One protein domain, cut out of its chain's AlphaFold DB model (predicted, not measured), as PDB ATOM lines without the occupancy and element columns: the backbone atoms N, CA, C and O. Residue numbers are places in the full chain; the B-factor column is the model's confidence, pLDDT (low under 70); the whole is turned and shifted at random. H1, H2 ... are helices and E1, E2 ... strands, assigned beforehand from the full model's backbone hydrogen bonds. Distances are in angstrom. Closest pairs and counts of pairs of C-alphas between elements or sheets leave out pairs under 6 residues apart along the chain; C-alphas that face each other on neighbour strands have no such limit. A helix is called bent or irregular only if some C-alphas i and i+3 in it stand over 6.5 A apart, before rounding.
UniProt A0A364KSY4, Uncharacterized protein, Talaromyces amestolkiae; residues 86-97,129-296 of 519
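What this domain is: This is residues 86 to 97 and 129 to 296 of the 519 residues of an uncharacterized protein of Talaromyces amestolkiae (UniProt A0A364KSY4). A strongly twisted sheet of six strands makes the core, with H4 packed over one face and H6 over the opposite face; its longest strand, E1, runs on past E6 as a long hairpin with E2, and H8 crosses over that hairpin. H3 sits beside the strands, residues 222 to 228 with H5 stick out as the tip of a loop, and H1 and H2 lie away from the sheet. The printed part has 180 residues with eight named helices and six named strands, in the order H1 H2 E1 E2 E3 H3 H4 E4 H5 E5 E6 H6 H7 H8. The sheet is branched and mixed, with E5 and E6 parallel and its other neighbour pairs antiparallel, and the class is mixed, helices and strands. The whole is compact, with a radius of gyration of the C-alphas of 18.0 A and spans of 49 by 41 by 37 A.

Where its parts are: Find C-alpha 86 at (-44.291, -57.974, 22.167), where H1 begins; it runs to residue 95, 14.2 A. Beyond the cut, H2 holds residues 129 to 134. At C-alpha 148, (-44.135, -43.897, 22.958), E1 sets out and runs 33.6 A to residue 159. E2, residues 162 to 169, is 22.4 A long; E3 holds 172 to 174. H3 holds 175 to 180 and is irregular, but only just: C-alphas 176 and 179 are 6.8 A apart. Next come H4, 182 to 191, 14.1 A; E4, 200 to 203; H5, 223 to 226; E5, 237 to 242, 15.5 A; and E6, 256 to 261, 16.3 A. H6, 262 to 272, is 15.2 A long, H7 holds 274 to 279, and H8 runs 18.3 A from 281 to C-alpha 293 at (-21.259, -50.735, 14.386).

How they stand to each other: Begin at E1, which has E2 and E3 on one side and E6 on the other side. In the hairpin E1 and E2, look for N 155 and O 166, 2.8 A apart. Between E1 and E3, N 173 and O 149 are within hydrogen-bond range at 2.8 A, and between E1 and E6, N 150 and O 260 are within hydrogen-bond range at 2.8 A; both pairs of strands are antiparallel. E2 runs on into E3 across a break of 2 residues, at 77 degrees. E5 is parallel to E6, with N 257 and O 241 at 3.0 A, and antiparallel to E4, with N 240 and O 200 at 2.8 A. H3 stands at the sheet's level, height 1.9 A; the C-alphas of Trp 178 and Thr 201 are its closest to E4, 5.3 A. H4 is over E5 and only just over E4, with 3 C-alphas, at a height of 9.7 A; its closest C-alphas to E5 are Ala 184 and Ser 239, 5.6 A. H6, on the opposite face, is only just over E6, with 3 C-alphas, at a height of 8.8 A. H7 only grazes the sheet with residues 277 to 279. H8 runs across the strands, at 69 degrees to E1 on the local plane; its closest C-alphas to E2 are Leu 281 and Tyr 167, 6.1 A. H1, H2 and H5 are not on the sheet. Each O i to N i+4 pair is within hydrogen-bond range in H2, H4, H6, H7 and H8; H1 has 5 of 6, H3 has 0 of 2 but 2 of 3 O i to N i+3 pairs, and H5 is too short for an i+4 pair.

The domain as a whole: The C-alphas farthest apart are those of Lys 224 and Ala 296, 61.1 A. Residues 98 to 128 are not printed, and C-alphas 97 and 129 are 31.4 A apart across that cut. The long links are H2 to E1, E4 to H5 and E5 to E6. The mean pLDDT of the printed part is 72.0; look for low confidence at residues 86 to 97, 129 to 147 and 187 to 198, among others.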
ATOM      1  N   GLU A  86     -44.503 -56.903  21.184       50.41
ATOM      2  CA  GLU A  86     -44.291 -57.974  22.167       50.41
ATOM      3  C   GLU A  86     -44.086 -57.402  23.579       50.41
ATOM      4  O   GLU A  86     -44.595 -57.977  24.543       50.41
ATOM      5  N   ASP A  87     -43.494 -56.207  23.683       48.59
ATOM      6  CA  ASP A  87     -43.290 -55.505  24.953       48.59
ATOM      7  C   ASP A  87     -44.620 -54.983  25.534       48.59
ATOM      8  O   ASP A  87     -44.889 -55.136  26.726       48.59
ATOM      9  N   GLU A  88     -45.526 -54.446  24.700       45.22
ATOM     10  CA  GLU A  88     -46.869 -54.036  25.157       45.22
ATOM     11  C   GLU A  88     -47.768 -55.247  25.484       45.22
ATOM     12  O   GLU A  88     -48.551 -55.207  26.438       45.22
ATOM     13  N   GLN A  89     -47.672 -56.348  24.727       45.19
ATOM     14  CA  GLN A  89     -48.486 -57.549  24.958       45.19
ATOM     15  C   GLN A  89     -48.050 -58.350  26.192       45.19
ATOM     16  O   GLN A  89     -48.914 -58.918  26.873       45.19
ATOM     17  N   ALA A  90     -46.751 -58.374  26.508       43.94
ATOM     18  CA  ALA A  90     -46.226 -58.982  27.730       43.94
ATOM     19  C   ALA A  90     -46.781 -58.286  28.986       43.94
ATOM     20  O   ALA A  90     -47.245 -58.958  29.908       43.94
ATOM     21  N   VAL A  91     -46.857 -56.950  28.971       40.22
ATOM     22  CA  VAL A  91     -47.481 -56.149  30.039       40.22
ATOM     23  C   VAL A  91     -49.009 -56.321  30.040       40.22
ATOM     24  O   VAL A  91     -49.631 -56.486  31.092       40.22
ATOM     25  N   SER A  92     -49.640 -56.353  28.861       41.62
ATOM     26  CA  SER A  92     -51.100 -56.427  28.721       41.62
ATOM     27  C   SER A  92     -51.720 -57.721  29.251       41.62
ATOM     28  O   SER A  92     -52.859 -57.674  29.710       41.62
ATOM     29  N   ARG A  93     -51.034 -58.870  29.182       41.06
ATOM     30  CA  ARG A  93     -51.589 -60.145  29.683       41.06
ATOM     31  C   ARG A  93     -51.628 -60.237  31.209       41.06
ATOM     32  O   ARG A  93     -52.364 -61.070  31.731       41.06
ATOM     33  N   VAL A  94     -50.844 -59.417  31.907       40.38
ATOM     34  CA  VAL A  94     -50.620 -59.547  33.356       40.38
ATOM     35  C   VAL A  94     -51.142 -58.335  34.136       40.38
ATOM     36  O   VAL A  94     -51.655 -58.501  35.239       40.38
ATOM     37  N   VAL A  95     -51.075 -57.125  33.563       38.81
ATOM     38  CA  VAL A  95     -51.303 -55.855  34.288       38.81
ATOM     39  C   VAL A  95     -52.605 -55.162  33.910       38.81
ATOM     40  O   VAL A  95     -52.979 -54.168  34.528       38.81
ATOM     41  N   ASN A  96     -53.347 -55.666  32.925       37.16
ATOM     42  CA  ASN A  96     -54.632 -55.074  32.599       37.16
ATOM     43  C   ASN A  96     -55.771 -55.885  33.242       37.16
ATOM     44  O   ASN A  96     -56.304 -56.794  32.612       37.16
ATOM     45  N   PRO A  97     -56.255 -55.542  34.454       37.56
ATOM     46  CA  PRO A  97     -57.530 -56.074  34.938       37.56
ATOM     47  C   PRO A  97     -58.706 -55.684  34.016       37.56
ATOM     48  O   PRO A  97     -59.817 -56.172  34.203       37.56
ATOM     49  N   CYS A 129     -56.136 -58.093   2.646       48.62
ATOM     50  CA  CYS A 129     -57.156 -57.725   3.631       48.62
ATOM     51  C   CYS A 129     -57.315 -58.815   4.699       48.62
ATOM     52  O   CYS A 129     -57.377 -58.503   5.888       48.62
ATOM     53  N   ASP A 130     -57.303 -60.090   4.300       45.47
ATOM     54  CA  ASP A 130     -57.469 -61.219   5.221       45.47
ATOM     55  C   ASP A 130     -56.317 -61.308   6.237       45.47
ATOM     56  O   ASP A 130     -56.560 -61.448   7.437       45.47
ATOM     57  N   ALA A 131     -55.063 -61.121   5.805       45.78
ATOM     58  CA  ALA A 131     -53.900 -61.140   6.700       45.78
ATOM     59  C   ALA A 131     -53.855 -59.940   7.671       45.78
ATOM     60  O   ALA A 131     -53.393 -60.068   8.810       45.78
ATOM     61  N   ALA A 132     -54.345 -58.770   7.245       42.38
ATOM     62  CA  ALA A 132     -54.503 -57.608   8.119       42.38
ATOM     63  C   ALA A 132     -55.647 -57.807   9.135       42.38
ATOM     64  O   ALA A 132     -55.533 -57.372  10.282       42.38
ATOM     65  N   ASN A 133     -56.708 -58.513   8.734       41.97
ATOM     66  CA  ASN A 133     -57.864 -58.848   9.568       41.97
ATOM     67  C   ASN A 133     -57.583 -59.995  10.565       41.97
ATOM     68  O   ASN A 133     -58.205 -60.050  11.628       41.97
ATOM     69  N   GLU A 134     -56.620 -60.885  10.287       41.41
ATOM     70  CA  GLU A 134     -56.190 -61.942  11.221       41.41
ATOM     71  C   GLU A 134     -55.527 -61.395  12.497       41.41
ATOM     72  O   GLU A 134     -55.591 -62.031  13.558       41.41
ATOM     73  N   ARG A 135     -54.955 -60.184  12.456       43.16
ATOM     74  CA  ARG A 135     -54.547 -59.469  13.671       43.16
ATOM     75  C   ARG A 135     -55.794 -58.895  14.344       43.16
ATOM     76  O   ARG A 135     -56.121 -57.726  14.187       43.16
ATOM     77  N   LYS A 136     -56.502 -59.716  15.126       40.06
ATOM     78  CA  LYS A 136     -57.580 -59.244  16.013       40.06
ATOM     79  C   LYS A 136     -56.994 -58.291  17.056       40.06
ATOM     80  O   LYS A 136     -56.508 -58.719  18.103       40.06
ATOM     81  N   PHE A 137     -57.018 -56.998  16.762       43.03
ATOM     82  CA  PHE A 137     -56.576 -55.962  17.682       43.03
ATOM     83  C   PHE A 137     -57.619 -55.805  18.790       43.03
ATOM     84  O   PHE A 137     -58.661 -55.180  18.611       43.03
ATOM     85  N   GLY A 138     -57.342 -56.424  19.937       38.81
ATOM     86  CA  GLY A 138     -58.084 -56.177  21.169       38.81
ATOM     87  C   GLY A 138     -57.940 -54.729  21.648       38.81
ATOM     88  O   GLY A 138     -57.194 -53.935  21.075       38.81
ATOM     89  N   VAL A 139     -58.663 -54.408  22.725       40.25
ATOM     90  CA  VAL A 139     -58.584 -53.136  23.465       40.25
ATOM     91  C   VAL A 139     -57.131 -52.665  23.544       40.25
ATOM     92  O   VAL A 139     -56.277 -53.420  24.015       40.25
ATOM     93  N   MET A 140     -56.854 -51.436  23.084       40.19
ATOM     94  CA  MET A 140     -55.510 -50.864  23.184       40.19
ATOM     95  C   MET A 140     -55.054 -50.957  24.645       40.19
ATOM     96  O   MET A 140     -55.747 -50.421  25.518       40.19
ATOM     97  N   PRO A 141     -53.922 -51.616  24.947       43.88
ATOM     98  CA  PRO A 141     -53.398 -51.595  26.304       43.88
ATOM     99  C   PRO A 141     -53.140 -50.136  26.703       43.88
ATOM    100  O   PRO A 141     -52.966 -49.257  25.848       43.88
ATOM    101  N   ARG A 142     -53.149 -49.839  28.009       44.53
ATOM    102  CA  ARG A 142     -52.662 -48.530  28.463       44.53
ATOM    103  C   ARG A 142     -51.228 -48.388  27.944       44.53
ATOM    104  O   ARG A 142     -50.469 -49.336  28.132       44.53
ATOM    105  N   PRO A 143     -50.884 -47.288  27.252       49.91
ATOM    106  CA  PRO A 143     -49.551 -47.142  26.690       49.91
ATOM    107  C   PRO A 143     -48.536 -47.248  27.828       49.91
ATOM    108  O   PRO A 143     -48.530 -46.411  28.732       49.91
ATOM    109  N   GLY A 144     -47.722 -48.301  27.799       52.47
ATOM    110  CA  GLY A 144     -46.448 -48.294  28.501       52.47
ATOM    111  C   GLY A 144     -45.506 -47.316  27.798       52.47
ATOM    112  O   GLY A 144     -45.731 -46.936  26.647       52.47
ATOM    113  N   TRP A 145     -44.445 -46.897  28.476       55.38
ATOM    114  CA  TRP A 145     -43.435 -45.985  27.924       55.38
ATOM    115  C   TRP A 145     -42.804 -46.501  26.595       55.38
ATOM    116  O   TRP A 145     -42.494 -45.679  25.737       55.38
ATOM    117  N   THR A 146     -42.667 -47.826  26.383       57.16
ATOM    118  CA  THR A 146     -42.135 -48.449  25.143       57.16
ATOM    119  C   THR A 146     -42.997 -48.127  23.931       57.16
ATOM    120  O   THR A 146     -42.500 -48.033  22.812       57.16
ATOM    121  N   GLY A 147     -44.296 -47.920  24.149       66.94
ATOM    122  CA  GLY A 147     -45.241 -47.577  23.097       66.94
ATOM    123  C   GLY A 147     -45.048 -46.173  22.534       66.94
ATOM    124  O   GLY A 147     -45.589 -45.876  21.466       66.94
ATOM    125  N   MET A 148     -44.304 -45.316  23.245       82.00
ATOM    126  CA  MET A 148     -44.135 -43.897  22.958       82.00
ATOM    127  C   MET A 148     -42.730 -43.610  22.428       82.00
ATOM    128  O   MET A 148     -41.723 -43.799  23.113       82.00
ATOM    129  N   TYR A 149     -42.658 -43.095  21.205       84.25
ATOM    130  CA  TYR A 149     -41.390 -42.882  20.519       84.25
ATOM    131  C   TYR A 149     -41.370 -41.563  19.751       84.25
ATOM    132  O   TYR A 149     -42.396 -41.014  19.348       84.25
ATOM    133  N   ARG A 150     -40.160 -41.063  19.535       90.31
ATOM    134  CA  ARG A 150     -39.831 -40.017  18.568       90.31
ATOM    135  C   ARG A 150     -39.002 -40.640  17.464       90.31
ATOM    136  O   ARG A 150     -38.395 -41.690  17.654       90.31
ATOM    137  N   VAL A 151     -38.969 -40.003  16.310       87.56
ATOM    138  CA  VAL A 151     -38.131 -40.420  15.195       87.56
ATOM    139  C   VAL A 151     -37.249 -39.250  14.811       87.56
ATOM    140  O   VAL A 151     -37.743 -38.155  14.544       87.56
ATOM    141  N   VAL A 152     -35.943 -39.488  14.768       88.88
ATOM    142  CA  VAL A 152     -35.010 -38.558  14.137       88.88
ATOM    143  C   VAL A 152     -35.029 -38.859  12.646       88.88
ATOM    144  O   VAL A 152     -34.494 -39.871  12.195       88.88
ATOM    145  N   VAL A 153     -35.751 -38.034  11.895       86.81
ATOM    146  CA  VAL A 153     -36.058 -38.268  10.484       86.81
ATOM    147  C   VAL A 153     -34.992 -37.619   9.622       86.81
ATOM    148  O   VAL A 153     -34.714 -36.428   9.751       86.81
ATOM    149  N   ARG A 154     -34.430 -38.398   8.700       86.19
ATOM    150  CA  ARG A 154     -33.499 -37.911   7.686       86.19
ATOM    151  C   ARG A 154     -34.269 -37.275   6.535       86.19
ATOM    152  O   ARG A 154     -35.113 -37.916   5.911       86.19
ATOM    153  N   GLN A 155     -33.926 -36.043   6.199       81.44
ATOM    154  CA  GLN A 155     -34.296 -35.390   4.951       81.44
ATOM    155  C   GLN A 155     -33.048 -35.204   4.099       81.44
ATOM    156  O   GLN A 155     -31.983 -34.862   4.606       81.44
ATOM    157  N   LYS A 156     -33.171 -35.409   2.789       76.88
ATOM    158  CA  LYS A 156     -32.144 -34.975   1.844       76.88
ATOM    159  C   LYS A 156     -32.474 -33.553   1.421       76.88
ATOM    160  O   LYS A 156     -33.562 -33.317   0.896       76.88
ATOM    161  N   LYS A 157     -31.559 -32.614   1.652       70.38
ATOM    162  CA  LYS A 157     -31.647 -31.269   1.075       70.38
ATOM    163  C   LYS A 157     -30.615 -31.158  -0.039       70.38
ATOM    164  O   LYS A 157     -29.458 -31.523   0.143       70.38
ATOM    165  N   ASN A 158     -31.047 -30.644  -1.188       67.44
ATOM    166  CA  ASN A 158     -30.139 -30.262  -2.261       67.44
ATOM    167  C   ASN A 158     -29.635 -28.848  -1.987       67.44
ATOM    168  O   ASN A 158     -30.283 -27.869  -2.355       67.44
ATOM    169  N   HIS A 159     -28.468 -28.737  -1.358       67.06
ATOM    170  CA  HIS A 159     -27.735 -27.477  -1.314       67.06
ATOM    171  C   HIS A 159     -26.620 -27.514  -2.355       67.06
ATOM    172  O   HIS A 159     -25.782 -28.410  -2.372       67.06
ATOM    173  N   HIS A 160     -26.655 -26.566  -3.296       77.94
ATOM    174  CA  HIS A 160     -25.666 -26.450  -4.376       77.94
ATOM    175  C   HIS A 160     -25.470 -27.726  -5.220       77.94
ATOM    176  O   HIS A 160     -24.380 -27.980  -5.730       77.94
ATOM    177  N   GLY A 161     -26.521 -28.538  -5.375       78.06
ATOM    178  CA  GLY A 161     -26.462 -29.794  -6.131       78.06
ATOM    179  C   GLY A 161     -25.762 -30.949  -5.405       78.06
ATOM    180  O   GLY A 161     -25.552 -31.993  -6.019       78.06
ATOM    181  N   LYS A 162     -25.414 -30.790  -4.121       76.62
ATOM    182  CA  LYS A 162     -25.004 -31.889  -3.244       76.62
ATOM    183  C   LYS A 162     -26.181 -32.305  -2.363       76.62
ATOM    184  O   LYS A 162     -26.836 -31.458  -1.758       76.62
ATOM    185  N   GLU A 163     -26.441 -33.610  -2.319       78.12
ATOM    186  CA  GLU A 163     -27.400 -34.206  -1.389       78.12
ATOM    187  C   GLU A 163     -26.748 -34.300  -0.007       78.12
ATOM    188  O   GLU A 163     -25.949 -35.204   0.241       78.12
ATOM    189  N   GLU A 164     -27.085 -33.381   0.894       78.25
ATOM    190  CA  GLU A 164     -26.629 -33.439   2.284       78.25
ATOM    191  C   GLU A 164     -27.747 -33.966   3.199       78.25
ATOM    192  O   GLU A 164     -28.925 -33.612   3.020       78.25
ATOM    193  N   PRO A 165     -27.417 -34.852   4.161       79.75
ATOM    194  CA  PRO A 165     -28.374 -35.307   5.154       79.75
ATOM    195  C   PRO A 165     -28.701 -34.172   6.129       79.75
ATOM    196  O   PRO A 165     -27.821 -33.541   6.707       79.75
ATOM    197  N   HIS A 166     -29.990 -33.948   6.342       84.44
ATOM    198  CA  HIS A 166     -30.510 -33.024   7.335       84.44
ATOM    199  C   HIS A 166     -31.491 -33.767   8.233       84.44
ATOM    200  O   HIS A 166     -32.510 -34.260   7.748       84.44
ATOM    201  N   TYR A 167     -31.193 -33.871   9.525       89.94
ATOM    202  CA  TYR A 167     -32.098 -34.514  10.472       89.94
ATOM    203  C   TYR A 167     -33.012 -33.508  11.168       89.94
ATOM    204  O   TYR A 167     -32.629 -32.373  11.439       89.94
ATOM    205  N   TYR A 168     -34.224 -33.951  11.494       92.19
ATOM    206  CA  TYR A 168     -35.119 -33.255  12.415       92.19
ATOM    207  C   TYR A 168     -35.791 -34.258  13.354       92.19
ATOM    208  O   TYR A 168     -35.932 -35.439  13.027       92.19
ATOM    209  N   VAL A 169     -36.211 -33.791  14.525       92.62
ATOM    210  CA  VAL A 169     -36.884 -34.620  15.531       92.62
ATOM    211  C   VAL A 169     -38.387 -34.525  15.322       92.62
ATOM    212  O   VAL A 169     -38.954 -33.433  15.310       92.62
ATOM    213  N   SER A 170     -39.045 -35.669  15.168       92.81
ATOM    214  CA  SER A 170     -40.499 -35.724  15.076       92.81
ATOM    215  C   SER A 170     -41.175 -35.345  16.396       92.81
ATOM    216  O   SER A 170     -40.580 -35.364  17.483       92.81
ATOM    217  N   GLY A 171     -42.480 -35.108  16.324       90.62
ATOM    218  CA  GLY A 171     -43.318 -35.141  17.514       90.62
ATOM    219  C   GLY A 171     -43.434 -36.549  18.095       90.62
ATOM    220  O   GLY A 171     -42.797 -37.505  17.636       90.62
ATOM    221  N   LEU A 172     -44.267 -36.677  19.117       89.31
ATOM    222  CA  LEU A 172     -44.442 -37.919  19.856       89.31
ATOM    223  C   LEU A 172     -45.415 -38.863  19.132       89.31
ATOM    224  O   LEU A 172     -46.579 -38.520  18.945       89.31
ATOM    225  N   GLY A 173     -44.970 -40.048  18.728       84.94
ATOM    226  CA  GLY A 173     -45.805 -41.079  18.110       84.94
ATOM    227  C   GLY A 173     -46.093 -42.247  19.048       84.94
ATOM    228  O   GLY A 173     -45.296 -42.550  19.937       84.94
ATOM    229  N   ARG A 174     -47.224 -42.926  18.820       79.12
ATOM    230  CA  ARG A 174     -47.544 -44.217  19.440       79.12
ATOM    231  C   ARG A 174     -47.465 -45.350  18.424       79.12
ATOM    232  O   ARG A 174     -48.048 -45.248  17.344       79.12
ATOM    233  N   TYR A 175     -46.733 -46.417  18.753       69.12
ATOM    234  CA  TYR A 175     -46.332 -47.426  17.762       69.12
ATOM    235  C   TYR A 175     -47.545 -48.096  17.117       69.12
ATOM    236  O   TYR A 175     -47.647 -48.164  15.904       69.12
ATOM    237  N   HIS A 176     -48.549 -48.451  17.911       64.69
ATOM    238  CA  HIS A 176     -49.739 -49.185  17.467       64.69
ATOM    239  C   HIS A 176     -50.656 -48.443  16.488       64.69
ATOM    240  O   HIS A 176     -51.653 -49.004  16.038       64.69
ATOM    241  N   LEU A 177     -50.368 -47.180  16.176       63.91
ATOM    242  CA  LEU A 177     -51.244 -46.366  15.347       63.91
ATOM    243  C   LEU A 177     -50.842 -46.338  13.871       63.91
ATOM    244  O   LEU A 177     -51.609 -45.827  13.058       63.91
ATOM    245  N   TRP A 178     -49.704 -46.918  13.478       65.56
ATOM    246  CA  TRP A 178     -49.331 -46.941  12.059       65.56
ATOM    247  C   TRP A 178     -50.313 -47.749  11.200       65.56
ATOM    248  O   TRP A 178     -50.615 -47.331  10.085       65.56
ATOM    249  N   ASP A 179     -50.899 -48.824  11.739       61.84
ATOM    250  CA  ASP A 179     -51.943 -49.603  11.056       61.84
ATOM    251  C   ASP A 179     -53.191 -48.756  10.756       61.84
ATOM    252  O   ASP A 179     -53.951 -49.064   9.837       61.84
ATOM    253  N   THR A 180     -53.402 -47.665  11.500       65.00
ATOM    254  CA  THR A 180     -54.517 -46.733  11.281       65.00
ATOM    255  C   THR A 180     -54.214 -45.653  10.243       65.00
ATOM    256  O   THR A 180     -55.126 -44.928   9.849       65.00
ATOM    257  N   ASP A 181     -52.973 -45.553   9.754       70.56
ATOM    258  CA  ASP A 181     -52.607 -44.640   8.672       70.56
ATOM    259  C   ASP A 181     -52.624 -45.362   7.308       70.56
ATOM    260  O   ASP A 181     -51.760 -46.205   7.039       70.56
ATOM    261  N   PRO A 182     -53.557 -45.021   6.395       70.00
ATOM    262  CA  PRO A 182     -53.606 -45.618   5.061       70.00
ATOM    263  C   PRO A 182     -52.313 -45.427   4.259       70.00
ATOM    264  O   PRO A 182     -51.953 -46.294   3.465       70.00
ATOM    265  N   LYS A 183     -51.593 -44.313   4.464       72.38
ATOM    266  CA  LYS A 183     -50.321 -44.035   3.786       72.38
ATOM    267  C   LYS A 183     -49.231 -44.970   4.294       72.38
ATOM    268  O   LYS A 183     -48.523 -45.550   3.474       72.38
ATOM    269  N   ALA A 184     -49.144 -45.171   5.608       69.56
ATOM    270  CA  ALA A 184     -48.212 -46.128   6.198       69.56
ATOM    271  C   ALA A 184     -48.516 -47.561   5.744       69.56
ATOM    272  O   ALA A 184     -47.596 -48.291   5.388       69.56
ATOM    273  N   ARG A 185     -49.798 -47.934   5.649       69.94
ATOM    274  CA  ARG A 185     -50.228 -49.245   5.137       69.94
ATOM    275  C   ARG A 185     -49.885 -49.431   3.654       69.94
ATOM    276  O   ARG A 185     -49.341 -50.460   3.268       69.94
ATOM    277  N   LYS A 186     -50.125 -48.412   2.818       72.31
ATOM    278  CA  LYS A 186     -49.730 -48.425   1.397       72.31
ATOM    279  C   LYS A 186     -48.212 -48.527   1.245       72.31
ATOM    280  O   LYS A 186     -47.744 -49.277   0.396       72.31
ATOM    281  N   MET A 187     -47.451 -47.801   2.065       68.69
ATOM    282  CA  MET A 187     -45.991 -47.907   2.132       68.69
ATOM    283  C   MET A 187     -45.567 -49.332   2.514       68.69
ATOM    284  O   MET A 187     -44.816 -49.963   1.770       68.69
ATOM    285  N   TYR A 188     -46.109 -49.880   3.603       67.19
ATOM    286  CA  TYR A 188     -45.857 -51.252   4.051       67.19
ATOM    287  C   TYR A 188     -46.080 -52.275   2.921       67.19
ATOM    288  O   TYR A 188     -45.172 -53.043   2.596       67.19
ATOM    289  N   ASN A 189     -47.228 -52.196   2.241       69.12
ATOM    290  CA  ASN A 189     -47.585 -53.092   1.137       69.12
ATOM    291  C   ASN A 189     -46.693 -52.903  -0.105       69.12
ATOM    292  O   ASN A 189     -46.343 -53.877  -0.767       69.12
ATOM    293  N   LYS A 190     -46.308 -51.660  -0.435       67.06
ATOM    294  CA  LYS A 190     -45.527 -51.337  -1.645       67.06
ATOM    295  C   LYS A 190     -44.062 -51.745  -1.530       67.06
ATOM    296  O   LYS A 190     -43.460 -52.123  -2.533       67.06
ATOM    297  N   CYS A 191     -43.475 -51.623  -0.343       56.28
ATOM    298  CA  CYS A 191     -42.047 -51.856  -0.186       56.28
ATOM    299  C   CYS A 191     -41.690 -53.303   0.035       56.28
ATOM    300  O   CYS A 191     -40.660 -53.698  -0.495       56.28
ATOM    301  N   THR A 192     -42.483 -54.093   0.767       49.88
ATOM    302  CA  THR A 192     -42.018 -55.437   1.112       49.88
ATOM    303  C   THR A 192     -43.075 -56.361   1.722       49.88
ATOM    304  O   THR A 192     -43.288 -56.358   2.933       49.88
ATOM    305  N   TYR A 193     -43.529 -57.328   0.923       47.19
ATOM    306  CA  TYR A 193     -43.865 -58.669   1.425       47.19
ATOM    307  C   TYR A 193     -42.601 -59.405   1.963       47.19
ATOM    308  O   TYR A 193     -42.704 -60.376   2.710       47.19
ATOM    309  N   GLU A 194     -41.388 -58.927   1.621       50.31
ATOM    310  CA  GLU A 194     -40.105 -59.597   1.915       50.31
ATOM    311  C   GLU A 194     -39.374 -59.155   3.207       50.31
ATOM    312  O   GLU A 194     -38.823 -60.008   3.903       50.31
ATOM    313  N   ALA A 195     -39.346 -57.863   3.558       53.78
ATOM    314  CA  ALA A 195     -38.741 -57.351   4.798       53.78
ATOM    315  C   ALA A 195     -39.665 -57.453   6.020       53.78
ATOM    316  O   ALA A 195     -39.165 -57.704   7.107       53.78
ATOM    317  N   LYS A 196     -40.997 -57.361   5.862       62.97
ATOM    318  CA  LYS A 196     -41.969 -57.422   6.979       62.97
ATOM    319  C   LYS A 196     -41.702 -56.397   8.100       62.97
ATOM    320  O   LYS A 196     -42.045 -56.651   9.252       62.97
ATOM    321  N   GLU A 197     -41.121 -55.248   7.771       62.91
ATOM    322  CA  GLU A 197     -40.740 -54.232   8.757       62.91
ATOM    323  C   GLU A 197     -41.867 -53.224   9.013       62.91
ATOM    324  O   GLU A 197     -42.553 -52.824   8.069       62.91
ATOM    325  N   PRO A 198     -42.081 -52.802  10.269       66.12
ATOM    326  CA  PRO A 198     -43.126 -51.840  10.596       66.12
ATOM    327  C   PRO A 198     -42.785 -50.448  10.055       66.12
ATOM    328  O   PRO A 198     -41.642 -50.010  10.132       66.12
ATOM    329  N   VAL A 199     -43.782 -49.729   9.539       75.50
ATOM    330  CA  VAL A 199     -43.641 -48.314   9.159       75.50
ATOM    331  C   VAL A 199     -44.061 -47.463  10.347       75.50
ATOM    332  O   VAL A 199     -45.143 -47.657  10.891       75.50
ATOM    333  N   PHE A 200     -43.254 -46.490  10.747       80.19
ATOM    334  CA  PHE A 200     -43.640 -45.558  11.798       80.19
ATOM    335  C   PHE A 200     -44.491 -44.430  11.239       80.19
ATOM    336  O   PHE A 200     -44.252 -43.960  10.132       80.19
ATOM    337  N   THR A 201     -45.456 -43.950  12.018       84.38
ATOM    338  CA  THR A 201     -46.181 -42.715  11.702       84.38
ATOM    339  C   THR A 201     -46.074 -41.765  12.876       84.38
ATOM    340  O   THR A 201     -46.544 -42.066  13.972       84.38
ATOM    341  N   VAL A 202     -45.462 -40.610  12.628       87.56
ATOM    342  CA  VAL A 202     -45.160 -39.610  13.654       87.56
ATOM    343  C   VAL A 202     -45.613 -38.215  13.229       87.56
ATOM    344  O   VAL A 202     -45.724 -37.938  12.026       87.56
ATOM    345  N   PRO A 203     -45.883 -37.315  14.189       90.75
ATOM    346  CA  PRO A 203     -46.064 -35.908  13.876       90.75
ATOM    347  C   PRO A 203     -44.815 -35.315  13.224       90.75
ATOM    348  O   PRO A 203     -43.693 -35.602  13.640       90.75
ATOM    349  N   ARG A 204     -45.006 -34.451  12.230       88.81
ATOM    350  CA  ARG A 204     -43.912 -33.711  11.595       88.81
ATOM    351  C   ARG A 204     -43.297 -32.700  12.559       88.81
ATOM    352  O   ARG A 204     -42.080 -32.584  12.594       88.81
ATOM    353  N   GLU A 205     -44.132 -32.002  13.322       90.19
ATOM    354  CA  GLU A 205     -43.691 -30.970  14.260       90.19
ATOM    355  C   GLU A 205     -43.324 -31.584  15.614       90.19
ATOM    356  O   GLU A 205     -44.053 -32.422  16.146       90.19
ATOM    357  N   GLN A 206     -42.213 -31.139  16.205       90.06
ATOM    358  CA  GLN A 206     -41.665 -31.689  17.454       90.06
ATOM    359  C   GLN A 206     -42.620 -31.575  18.659       90.06
ATOM    360  O   GLN A 206     -42.586 -32.420  19.563       90.06
ATOM    361  N   GLY A 207     -43.451 -30.529  18.675       88.19
ATOM    362  CA  GLY A 207     -44.428 -30.257  19.734       88.19
ATOM    363  C   GLY A 207     -45.750 -31.015  19.591       88.19
ATOM    364  O   GLY A 207     -46.539 -31.035  20.534       88.19
ATOM    365  N   ASP A 208     -45.994 -31.649  18.444       89.62
ATOM    366  CA  ASP A 208     -47.230 -32.386  18.196       89.62
ATOM    367  C   ASP A 208     -47.166 -33.813  18.767       89.62
ATOM    368  O   ASP A 208     -46.099 -34.348  19.095       89.62
ATOM    369  N   SER A 209     -48.327 -34.467  18.868       87.00
ATOM    370  CA  SER A 209     -48.412 -35.858  19.319       87.00
ATOM    371  C   SER A 209     -49.490 -36.669  18.589       87.00
ATOM    372  O   SER A 209     -50.545 -36.155  18.221       87.00
ATOM    373  N   LEU A 210     -49.214 -37.957  18.373       83.12
ATOM    374  CA  LEU A 210     -50.098 -38.974  17.803       83.12
ATOM    375  C   LEU A 210     -50.222 -40.132  18.804       83.12
ATOM    376  O   LEU A 210     -49.598 -41.177  18.641       83.12
ATOM    377  N   ILE A 211     -50.998 -39.922  19.870       78.56
ATOM    378  CA  ILE A 211     -51.131 -40.879  20.995       78.56
ATOM    379  C   ILE A 211     -52.449 -41.669  20.943       78.56
ATOM    380  O   ILE A 211     -52.518 -42.833  21.337       78.56
ATOM    381  N   ASP A 212     -53.498 -41.022  20.440       71.38
ATOM    382  CA  ASP A 212     -54.848 -41.558  20.248       71.38
ATOM    383  C   ASP A 212     -55.151 -41.749  18.748       71.38
ATOM    384  O   ASP A 212     -54.728 -40.939  17.914       71.38
ATOM    385  N   ARG A 213     -55.935 -42.781  18.406       66.25
ATOM    386  CA  ARG A 213     -56.492 -43.001  17.062       66.25
ATOM    387  C   ARG A 213     -57.280 -41.796  16.555       66.25
ATOM    388  O   ARG A 213     -57.287 -41.528  15.359       66.25
ATOM    389  N   ARG A 214     -57.889 -41.010  17.448       66.50
ATOM    390  CA  ARG A 214     -58.577 -39.755  17.089       66.50
ATOM    391  C   ARG A 214     -57.687 -38.776  16.321       66.50
ATOM    392  O   ARG A 214     -58.210 -38.013  15.517       66.50
ATOM    393  N   HIS A 215     -56.365 -38.823  16.505       69.25
ATOM    394  CA  HIS A 215     -55.433 -38.000  15.730       69.25
ATOM    395  C   HIS A 215     -55.274 -38.458  14.267       69.25
ATOM    396  O   HIS A 215     -54.825 -37.679  13.426       69.25
ATOM    397  N   PHE A 216     -55.639 -39.706  13.951       63.19
ATOM    398  CA  PHE A 216     -55.594 -40.278  12.601       63.19
ATOM    399  C   PHE A 216     -56.883 -39.995  11.833       63.19
ATOM    400  O   PHE A 216     -56.848 -39.769  10.622       63.19
ATOM    401  N   TYR A 217     -58.007 -39.899  12.545       62.22
ATOM    402  CA  TYR A 217     -59.311 -39.544  11.991       62.22
ATOM    403  C   TYR A 217     -59.485 -38.025  11.869       62.22
ATOM    404  O   TYR A 217     -60.465 -37.436  12.328       62.22
ATOM    405  N   ASN A 218     -58.558 -37.374  11.163       56.31
ATOM    406  CA  ASN A 218     -58.712 -35.990  10.705       56.31
ATOM    407  C   ASN A 218     -59.696 -35.908   9.523       56.31
ATOM    408  O   ASN A 218     -59.424 -35.286   8.495       56.31
ATOM    409  N   LYS A 219     -60.874 -36.532   9.650       58.50
ATOM    410  CA  LYS A 219     -61.990 -36.277   8.739       58.50
ATOM    411  C   LYS A 219     -62.349 -34.805   8.920       58.50
ATOM    412  O   LYS A 219     -62.532 -34.351  10.054       58.50
ATOM    413  N   LYS A 220     -62.425 -34.035   7.826       59.31
ATOM    414  CA  LYS A 220     -62.943 -32.659   7.874       59.31
ATOM    415  C   LYS A 220     -64.356 -32.729   8.447       59.31
ATOM    416  O   LYS A 220     -65.301 -33.031   7.725       59.31
ATOM    417  N   LEU A 221     -64.495 -32.471   9.748       60.38
ATOM    418  CA  LEU A 221     -65.797 -32.485  10.389       60.38
ATOM    419  C   LEU A 221     -66.672 -31.427   9.734       60.38
ATOM    420  O   LEU A 221     -66.235 -30.304   9.444       60.38
ATOM    421  N   THR A 222     -67.929 -31.788   9.511       70.25
ATOM    422  CA  THR A 222     -68.930 -30.832   9.048       70.25
ATOM    423  C   THR A 222     -69.044 -29.685  10.057       70.25
ATOM    424  O   THR A 222     -68.779 -29.858  11.250       70.25
ATOM    425  N   LYS A 223     -69.475 -28.494   9.615       74.44
ATOM    426  CA  LYS A 223     -69.644 -27.326  10.508       74.44
ATOM    427  C   LYS A 223     -70.477 -27.650  11.762       74.44
ATOM    428  O   LYS A 223     -70.197 -27.113  12.825       74.44
ATOM    429  N   LYS A 224     -71.455 -28.555  11.639       72.44
ATOM    430  CA  LYS A 224     -72.325 -29.008  12.734       72.44
ATOM    431  C   LYS A 224     -71.591 -29.892  13.752       72.44
ATOM    432  O   LYS A 224     -71.831 -29.769  14.944       72.44
ATOM    433  N   GLN A 225     -70.675 -30.746  13.298       61.94
ATOM    434  CA  GLN A 225     -69.858 -31.598  14.172       61.94
ATOM    435  C   GLN A 225     -68.753 -30.801  14.882       61.94
ATOM    436  O   GLN A 225     -68.485 -31.050  16.055       61.94
ATOM    437  N   LYS A 226     -68.180 -29.787  14.216       66.06
ATOM    438  CA  LYS A 226     -67.188 -28.872  14.814       66.06
ATOM    439  C   LYS A 226     -67.722 -28.073  16.004       66.06
ATOM    440  O   LYS A 226     -66.950 -27.704  16.874       66.06
ATOM    441  N   GLN A 227     -69.027 -27.802  16.061       63.97
ATOM    442  CA  GLN A 227     -69.629 -27.070  17.184       63.97
ATOM    443  C   GLN A 227     -69.697 -27.892  18.478       63.97
ATOM    444  O   GLN A 227     -69.736 -27.310  19.555       63.97
ATOM    445  N   ASN A 228     -69.671 -29.224  18.373       55.88
ATOM    446  CA  ASN A 228     -69.817 -30.135  19.512       55.88
ATOM    447  C   ASN A 228     -68.522 -30.882  19.855       55.88
ATOM    448  O   ASN A 228     -68.525 -31.735  20.738       55.88
ATOM    449  N   THR A 229     -67.425 -30.598  19.151       57.84
ATOM    450  CA  THR A 229     -66.136 -31.260  19.360       57.84
ATOM    451  C   THR A 229     -65.031 -30.221  19.478       57.84
ATOM    452  O   THR A 229     -64.867 -29.359  18.618       57.84
ATOM    453  N   THR A 230     -64.234 -30.312  20.539       56.69
ATOM    454  CA  THR A 230     -62.936 -29.637  20.644       56.69
ATOM    455  C   THR A 230     -61.950 -30.351  19.724       56.69
ATOM    456  O   THR A 230     -61.125 -31.142  20.179       56.69
ATOM    457  N   GLN A 231     -62.097 -30.169  18.409       55.34
ATOM    458  CA  GLN A 231     -61.132 -30.711  17.461       55.34
ATOM    459  C   GLN A 231     -59.836 -29.910  17.552       55.34
ATOM    460  O   GLN A 231     -59.830 -28.694  17.352       55.34
ATOM    461  N   TYR A 232     -58.744 -30.614  17.826       61.47
ATOM    462  CA  TYR A 232     -57.406 -30.079  17.644       61.47
ATOM    463  C   TYR A 232     -57.158 -29.818  16.150       61.47
ATOM    464  O   TYR A 232     -57.748 -30.498  15.300       61.47
ATOM    465  N   PRO A 233     -56.332 -28.815  15.803       68.25
ATOM    466  CA  PRO A 233     -55.889 -28.643  14.429       68.25
ATOM    467  C   PRO A 233     -55.281 -29.956  13.907       68.25
ATOM    468  O   PRO A 233     -54.664 -30.693  14.679       68.25
ATOM    469  N   PRO A 234     -55.477 -30.280  12.618       73.12
ATOM    470  CA  PRO A 234     -54.949 -31.509  12.053       73.12
ATOM    471  C   PRO A 234     -53.425 -31.520  12.181       73.12
ATOM    472  O   PRO A 234     -52.741 -30.656  11.634       73.12
ATOM    473  N   VAL A 235     -52.914 -32.518  12.898       81.44
ATOM    474  CA  VAL A 235     -51.479 -32.764  13.052       81.44
ATOM    475  C   VAL A 235     -50.906 -33.155  11.693       81.44
ATOM    476  O   VAL A 235     -51.405 -34.082  11.044       81.44
ATOM    477  N   LYS A 236     -49.861 -32.455  11.238       86.69
ATOM    478  CA  LYS A 236     -49.113 -32.860  10.039       86.69
ATOM    479  C   LYS A 236     -48.344 -34.134  10.371       86.69
ATOM    480  O   LYS A 236     -47.658 -34.190  11.386       86.69
ATOM    481  N   ARG A 237     -48.443 -35.156   9.523       87.44
ATOM    482  CA  ARG A 237     -47.867 -36.484   9.782       87.44
ATOM    483  C   ARG A 237     -46.830 -36.841   8.737       87.44
ATOM    484  O   ARG A 237     -46.931 -36.424   7.584       87.44
ATOM    485  N   VAL A 238     -45.873 -37.660   9.141       86.38
ATOM    486  CA  VAL A 238     -44.921 -38.304   8.245       86.38
ATOM    487  C   VAL A 238     -44.884 -39.794   8.564       86.38
ATOM    488  O   VAL A 238     -44.811 -40.192   9.726       86.38
ATOM    489  N   SER A 239     -44.968 -40.610   7.517       84.88
ATOM    490  CA  SER A 239     -44.720 -42.044   7.608       84.88
ATOM    491  C   SER A 239     -43.256 -42.291   7.263       84.88
ATOM    492  O   SER A 239     -42.771 -41.797   6.243       84.88
ATOM    493  N   VAL A 240     -42.548 -42.989   8.140       80.56
ATOM    494  CA  VAL A 240     -41.090 -43.106   8.128       80.56
ATOM    495  C   VAL A 240     -40.720 -44.574   8.265       80.56
ATOM    496  O   VAL A 240     -41.241 -45.266   9.142       80.56
ATOM    497  N   TYR A 241     -39.818 -45.054   7.415       79.12
ATOM    498  CA  TYR A 241     -39.243 -46.380   7.600       79.12
ATOM    499  C   TYR A 241     -38.235 -46.366   8.752       79.12
ATOM    500  O   TYR A 241     -37.446 -45.416   8.844       79.12
ATOM    501  N   PRO A 242     -38.224 -47.396   9.619       74.06
ATOM    502  CA  PRO A 242     -37.105 -47.626  10.521       74.06
ATOM    503  C   PRO A 242     -35.817 -47.597   9.710       74.06
ATOM    504  O   PRO A 242     -35.643 -48.393   8.790       74.06
ATOM    505  N   ARG A 243     -34.905 -46.692  10.055       74.88
ATOM    506  CA  ARG A 243     -33.531 -46.826   9.599       74.88
ATOM    507  C   ARG A 243     -32.852 -47.857  10.481       74.88
ATOM    508  O   ARG A 243     -32.775 -47.676  11.695       74.88
ATOM    509  N   HIS A 244     -32.358 -48.924   9.869       68.69
ATOM    510  CA  HIS A 244     -31.439 -49.825  10.550       68.69
ATOM    511  C   HIS A 244     -30.036 -49.253  10.449       68.69
ATOM    512  O   HIS A 244     -29.648 -48.724   9.412       68.69
ATOM    513  N   TYR A 245     -29.248 -49.423  11.504       61.66
ATOM    514  CA  TYR A 245     -27.856 -48.974  11.538       61.66
ATOM    515  C   TYR A 245     -26.970 -49.603  10.450       61.66
ATOM    516  O   TYR A 245     -25.902 -49.077  10.157       61.66
ATOM    517  N   HIS A 246     -27.418 -50.700   9.832       57.28
ATOM    518  CA  HIS A 246     -26.650 -51.471   8.855       57.28
ATOM    519  C   HIS A 246     -27.281 -51.533   7.453       57.28
ATOM    520  O   HIS A 246     -26.742 -52.236   6.596       57.28
ATOM    521  N   ASP A 247     -28.424 -50.878   7.203       64.44
ATOM    522  CA  ASP A 247     -29.087 -50.938   5.893       64.44
ATOM    523  C   ASP A 247     -29.632 -49.570   5.453       64.44
ATOM    524  O   ASP A 247     -30.531 -49.012   6.078       64.44
ATOM    525  N   ASP A 248     -29.101 -49.071   4.333       65.81
ATOM    526  CA  ASP A 248     -29.541 -47.843   3.657       65.81
ATOM    527  C   ASP A 248     -30.432 -48.147   2.431       65.81
ATOM    528  O   ASP A 248     -30.692 -47.291   1.571       65.81
ATOM    529  N   LYS A 249     -30.899 -49.394   2.277       64.69
ATOM    530  CA  LYS A 249     -31.841 -49.736   1.209       64.69
ATOM    531  C   LYS A 249     -33.112 -48.915   1.361       64.69
ATOM    532  O   LYS A 249     -33.665 -48.765   2.437       64.69
ATOM    533  N   ASN A 250     -33.615 -48.448   0.224       67.62
ATOM    534  CA  ASN A 250     -34.848 -47.670   0.087       67.62
ATOM    535  C   ASN A 250     -34.794 -46.218   0.577       67.62
ATOM    536  O   ASN A 250     -35.772 -45.501   0.359       67.62
ATOM    537  N   GLU A 251     -33.664 -45.726   1.094       70.56
ATOM    538  CA  GLU A 251     -33.515 -44.316   1.497       70.56
ATOM    539  C   GLU A 251     -33.806 -43.314   0.378       70.56
ATOM    540  O   GLU A 251     -34.247 -42.194   0.621       70.56
ATOM    541  N   LYS A 252     -33.575 -43.714  -0.876       69.81
ATOM    542  CA  LYS A 252     -33.890 -42.897  -2.055       69.81
ATOM    543  C   LYS A 252     -35.383 -42.810  -2.375       69.81
ATOM    544  O   LYS A 252     -35.774 -41.963  -3.167       69.81
ATOM    545  N   PHE A 253     -36.192 -43.715  -1.835       68.62
ATOM    546  CA  PHE A 253     -37.606 -43.831  -2.176       68.62
ATOM    547  C   PHE A 253     -38.521 -43.321  -1.066       68.62
ATOM    548  O   PHE A 253     -39.620 -42.858  -1.363       68.62
ATOM    549  N   PHE A 254     -38.092 -43.400   0.196       74.44
ATOM    550  CA  PHE A 254     -38.940 -43.070   1.337       74.44
ATOM    551  C   PHE A 254     -38.167 -42.360   2.449       74.44
ATOM    552  O   PHE A 254     -36.964 -42.587   2.599       74.44
ATOM    553  N   PRO A 255     -38.845 -41.544   3.278       78.44
ATOM    554  CA  PRO A 255     -38.259 -41.023   4.505       78.44
ATOM    555  C   PRO A 255     -37.832 -42.169   5.425       78.44
ATOM    556  O   PRO A 255     -38.604 -43.103   5.652       78.44
ATOM    557  N   HIS A 256     -36.622 -42.072   5.966       81.88
ATOM    558  CA  HIS A 256     -36.082 -42.998   6.959       81.88
ATOM    559  C   HIS A 256     -35.779 -42.244   8.243       81.88
ATOM    560  O   HIS A 256     -35.495 -41.042   8.222       81.88
ATOM    561  N   GLY A 257     -35.834 -42.938   9.369       85.25
ATOM    562  CA  GLY A 257     -35.528 -42.307  10.633       85.25
ATOM    563  C   GLY A 257     -35.219 -43.287  11.739       85.25
ATOM    564  O   GLY A 257     -35.596 -44.457  11.689       85.25
ATOM    565  N   PHE A 258     -34.509 -42.777  12.733       87.88
ATOM    566  CA  PHE A 258     -34.063 -43.532  13.890       87.88
ATOM    567  C   PHE A 258     -35.118 -43.404  14.981       87.88
ATOM    568  O   PHE A 258     -35.313 -42.298  15.500       87.88
ATOM    569  N   PRO A 259     -35.852 -44.479  15.299       87.50
ATOM    570  CA  PRO A 259     -36.848 -44.420  16.348       87.50
ATOM    571  C   PRO A 259     -36.140 -44.427  17.713       87.50
ATOM    572  O   PRO A 259     -35.170 -45.147  17.937       87.50
ATOM    573  N   ILE A 260     -36.601 -43.584  18.627       89.62
ATOM    574  CA  ILE A 260     -36.031 -43.383  19.960       89.62
ATOM    575  C   ILE A 260     -37.190 -43.344  20.953       89.62
ATOM    576  O   ILE A 260     -38.147 -42.598  20.749       89.62
ATOM    577  N   HIS A 261     -37.111 -44.114  22.040       88.88
ATOM    578  CA  HIS A 261     -38.090 -44.016  23.126       88.88
ATOM    579  C   HIS A 261     -38.161 -42.583  23.659       88.88
ATOM    580  O   HIS A 261     -37.124 -41.961  23.901       88.88
ATOM    581  N   ASP A 262     -39.364 -42.069  23.917       90.12
ATOM    582  CA  ASP A 262     -39.528 -40.689  24.402       90.12
ATOM    583  C   ASP A 262     -38.764 -40.441  25.712       90.12
ATOM    584  O   ASP A 262     -38.135 -39.399  25.886       90.12
ATOM    585  N   ASN A 263     -38.719 -41.434  26.604       89.62
ATOM    586  CA  ASN A 263     -37.937 -41.322  27.831       89.62
ATOM    587  C   ASN A 263     -36.430 -41.310  27.550       89.62
ATOM    588  O   ASN A 263     -35.755 -40.427  28.065       89.62
ATOM    589  N   CYS A 264     -35.901 -42.163  26.663       91.81
ATOM    590  CA  CYS A 264     -34.489 -42.082  26.250       91.81
ATOM    591  C   CYS A 264     -34.143 -40.712  25.639       91.81
ATOM    592  O   CYS A 264     -33.065 -40.180  25.896       91.81
ATOM    593  N   TRP A 265     -35.068 -40.107  24.886       94.38
ATOM    594  CA  TRP A 265     -34.904 -38.751  24.367       94.38
ATOM    595  C   TRP A 265     -34.823 -37.700  25.485       94.38
ATOM    596  O   TRP A 265     -33.923 -36.863  25.477       94.38
ATOM    597  N   LYS A 266     -35.705 -37.762  26.493       93.12
ATOM    598  CA  LYS A 266     -35.633 -36.880  27.677       93.12
ATOM    599  C   LYS A 266     -34.304 -37.031  28.417       93.12
ATOM    600  O   LYS A 266     -33.720 -36.031  28.828       93.12
ATOM    601  N   MET A 267     -33.808 -38.264  28.546       94.50
ATOM    602  CA  MET A 267     -32.496 -38.526  29.143       94.50
ATOM    603  C   MET A 267     -31.371 -37.863  28.336       94.50
ATOM    604  O   MET A 267     -30.503 -37.211  28.917       94.50
ATOM    605  N   ALA A 268     -31.410 -37.964  27.002       96.00
ATOM    606  CA  ALA A 268     -30.443 -37.313  26.119       96.00
ATOM    607  C   ALA A 268     -30.471 -35.788  26.272       96.00
ATOM    608  O   ALA A 268     -29.423 -35.168  26.439       96.00
ATOM    609  N   VAL A 269     -31.665 -35.188  26.304       95.81
ATOM    610  CA  VAL A 269     -31.842 -33.751  26.556       95.81
ATOM    611  C   VAL A 269     -31.233 -33.342  27.898       95.81
ATOM    612  O   VAL A 269     -30.539 -32.329  27.956       95.81
ATOM    613  N   LYS A 270     -31.441 -34.129  28.960       94.44
ATOM    614  CA  LYS A 270     -30.883 -33.837  30.286       94.44
ATOM    615  C   LYS A 270     -29.351 -33.925  30.313       94.44
ATOM    616  O   LYS A 270     -28.705 -33.068  30.910       94.44
ATOM    617  N   ILE A 271     -28.759 -34.933  29.671       95.44
ATOM    618  CA  ILE A 271     -27.311 -35.199  29.741       95.44
ATOM    619  C   ILE A 271     -26.512 -34.335  28.756       95.44
ATOM    620  O   ILE A 271     -25.474 -33.775  29.122       95.44
ATOM    621  N   ILE A 272     -26.972 -34.231  27.509       96.06
ATOM    622  CA  ILE A 272     -26.275 -33.539  26.412       96.06
ATOM    623  C   ILE A 272     -26.662 -32.053  26.375       96.06
ATOM    624  O   ILE A 272     -25.814 -31.196  26.120       96.06
ATOM    625  N   GLY A 273     -27.919 -31.746  26.704       96.06
ATOM    626  CA  GLY A 273     -28.516 -30.416  26.609       96.06
ATOM    627  C   GLY A 273     -29.352 -30.262  25.338       96.06
ATOM    628  O   GLY A 273     -28.883 -30.558  24.241       96.06
ATOM    629  N   GLU A 274     -30.579 -29.750  25.479       94.88
ATOM    630  CA  GLU A 274     -31.542 -29.610  24.373       94.88
ATOM    631  C   GLU A 274     -30.972 -28.835  23.179       94.88
ATOM    632  O   GLU A 274     -31.041 -29.308  22.048       94.88
ATOM    633  N   SER A 275     -30.372 -27.669  23.440       94.12
ATOM    634  CA  SER A 275     -29.841 -26.799  22.384       94.12
ATOM    635  C   SER A 275     -28.763 -27.488  21.553       94.12
ATOM    636  O   SER A 275     -28.762 -27.313  20.341       94.12
ATOM    637  N   ARG A 276     -27.864 -28.249  22.193       93.81
ATOM    638  CA  ARG A 276     -26.771 -28.956  21.505       93.81
ATOM    639  C   ARG A 276     -27.299 -30.153  20.733       93.81
ATOM    640  O   ARG A 276     -26.966 -30.350  19.573       93.81
ATOM    641  N   LEU A 277     -28.184 -30.921  21.364       94.12
ATOM    642  CA  LEU A 277     -28.792 -32.078  20.726       94.12
ATOM    643  C   LEU A 277     -29.551 -31.681  19.452       94.12
ATOM    644  O   LEU A 277     -29.485 -32.402  18.466       94.12
ATOM    645  N   GLN A 278     -30.244 -30.536  19.459       91.44
ATOM    646  CA  GLN A 278     -30.971 -30.025  18.294       91.44
ATOM    647  C   GLN A 278     -30.060 -29.407  17.223       91.44
ATOM    648  O   GLN A 278     -30.345 -29.589  16.039       91.44
ATOM    649  N   SER A 279     -28.991 -28.689  17.597       92.56
ATOM    650  CA  SER A 279     -28.050 -28.119  16.619       92.56
ATOM    651  C   SER A 279     -27.226 -29.189  15.912       92.56
ATOM    652  O   SER A 279     -26.982 -29.075  14.713       92.56
ATOM    653  N   ASP A 280     -26.869 -30.252  16.634       94.44
ATOM    654  CA  ASP A 280     -25.881 -31.241  16.201       94.44
ATOM    655  C   ASP A 280     -26.507 -32.631  16.004       94.44
ATOM    656  O   ASP A 280     -25.868 -33.657  16.238       94.44
ATOM    657  N   LEU A 281     -27.767 -32.688  15.548       93.38
ATOM    658  CA  LEU A 281     -28.483 -33.951  15.309       93.38
ATOM    659  C   LEU A 281     -27.738 -34.890  14.353       93.38
ATOM    660  O   LEU A 281     -27.781 -36.102  14.546       93.38
ATOM    661  N   ASN A 282     -27.074 -34.344  13.327       91.50
ATOM    662  CA  ASN A 282     -26.264 -35.129  12.393       91.50
ATOM    663  C   ASN A 282     -25.159 -35.887  13.142       91.50
ATOM    664  O   ASN A 282     -25.124 -37.115  13.085       91.50
ATOM    665  N   LEU A 283     -24.343 -35.162  13.909       93.12
ATOM    666  CA  LEU A 283     -23.238 -35.726  14.678       93.12
ATOM    667  C   LEU A 283     -23.734 -36.683  15.769       93.12
ATOM    668  O   LEU A 283     -23.149 -37.744  15.973       93.12
ATOM    669  N   PHE A 284     -24.838 -36.345  16.441       94.31
ATOM    670  CA  PHE A 284     -25.466 -37.209  17.442       94.31
ATOM    671  C   PHE A 284     -25.865 -38.565  16.855       94.31
ATOM    672  O   PHE A 284     -25.565 -39.608  17.436       94.31
ATOM    673  N   ILE A 285     -26.529 -38.557  15.696       90.88
ATOM    674  CA  ILE A 285     -26.929 -39.787  15.020       90.88
ATOM    675  C   ILE A 285     -25.703 -40.564  14.561       90.88
ATOM    676  O   ILE A 285     -25.622 -41.738  14.897       90.88
ATOM    677  N   GLU A 286     -24.749 -39.937  13.874       88.81
ATOM    678  CA  GLU A 286     -23.517 -40.592  13.407       88.81
ATOM    679  C   GLU A 286     -22.761 -41.267  14.559       88.81
ATOM    680  O   GLU A 286     -22.470 -42.458  14.484       88.81
ATOM    681  N   THR A 287     -22.595 -40.568  15.683       90.75
ATOM    682  CA  THR A 287     -21.952 -41.112  16.891       90.75
ATOM    683  C   THR A 287     -22.700 -42.332  17.440       90.75
ATOM    684  O   THR A 287     -22.089 -43.325  17.844       90.75
ATOM    685  N   LEU A 288     -24.039 -42.298  17.449       89.19
ATOM    686  CA  LEU A 288     -24.835 -43.471  17.812       89.19
ATOM    687  C   LEU A 288     -24.642 -44.610  16.805       89.19
ATOM    688  O   LEU A 288     -24.542 -45.762  17.220       89.19
ATOM    689  N   GLN A 289     -24.580 -44.320  15.501       84.12
ATOM    690  CA  GLN A 289     -24.349 -45.348  14.483       84.12
ATOM    691  C   GLN A 289     -22.997 -46.031  14.683       84.12
ATOM    692  O   GLN A 289     -22.952 -47.261  14.707       84.12
ATOM    693  N   ASP A 290     -21.936 -45.256  14.894       84.19
ATOM    694  CA  ASP A 290     -20.586 -45.772  15.125       84.19
ATOM    695  C   ASP A 290     -20.548 -46.698  16.342       84.19
ATOM    696  O   ASP A 290     -19.995 -47.798  16.272       84.19
ATOM    697  N   ARG A 291     -21.256 -46.329  17.418       84.12
ATOM    698  CA  ARG A 291     -21.424 -47.192  18.592       84.12
ATOM    699  C   ARG A 291     -22.065 -48.540  18.249       84.12
ATOM    700  O   ARG A 291     -21.624 -49.567  18.752       84.12
ATOM    701  N   PHE A 292     -23.134 -48.554  17.452       75.25
ATOM    702  CA  PHE A 292     -23.829 -49.801  17.097       75.25
ATOM    703  C   PHE A 292     -23.078 -50.638  16.055       75.25
ATOM    704  O   PHE A 292     -23.343 -51.834  15.933       75.25
ATOM    705  N   ILE A 293     -22.161 -50.030  15.302       78.06
ATOM    706  CA  ILE A 293     -21.259 -50.735  14.386       78.06
ATOM    707  C   ILE A 293     -20.131 -51.424  15.160       78.06
ATOM    708  O   ILE A 293     -19.686 -52.496  14.741       78.06
ATOM    709  N   ASP A 294     -19.697 -50.855  16.286       77.31
ATOM    710  CA  ASP A 294     -18.730 -51.501  17.168       77.31
ATOM    711  C   ASP A 294     -19.331 -52.773  17.795       77.31
ATOM    712  O   ASP A 294     -20.121 -52.746  18.744       77.31
ATOM    713  N   GLU A 295     -18.936 -53.923  17.245       71.44
ATOM    714  CA  GLU A 295     -19.392 -55.240  17.682       71.44
ATOM    715  C   GLU A 295     -19.089 -55.496  19.166       71.44
ATOM    716  O   GLU A 295     -19.860 -56.199  19.823       71.44
ATOM    717  N   ALA A 296     -18.023 -54.906  19.724       71.44
ATOM    718  CA  ALA A 296     -17.692 -55.047  21.138       71.44
ATOM    719  C   ALA A 296     -18.696 -54.287  22.016       71.44
ATOM    720  O   ALA A 296     -19.286 -54.891  22.916       71.44
TER     721      ALA A 296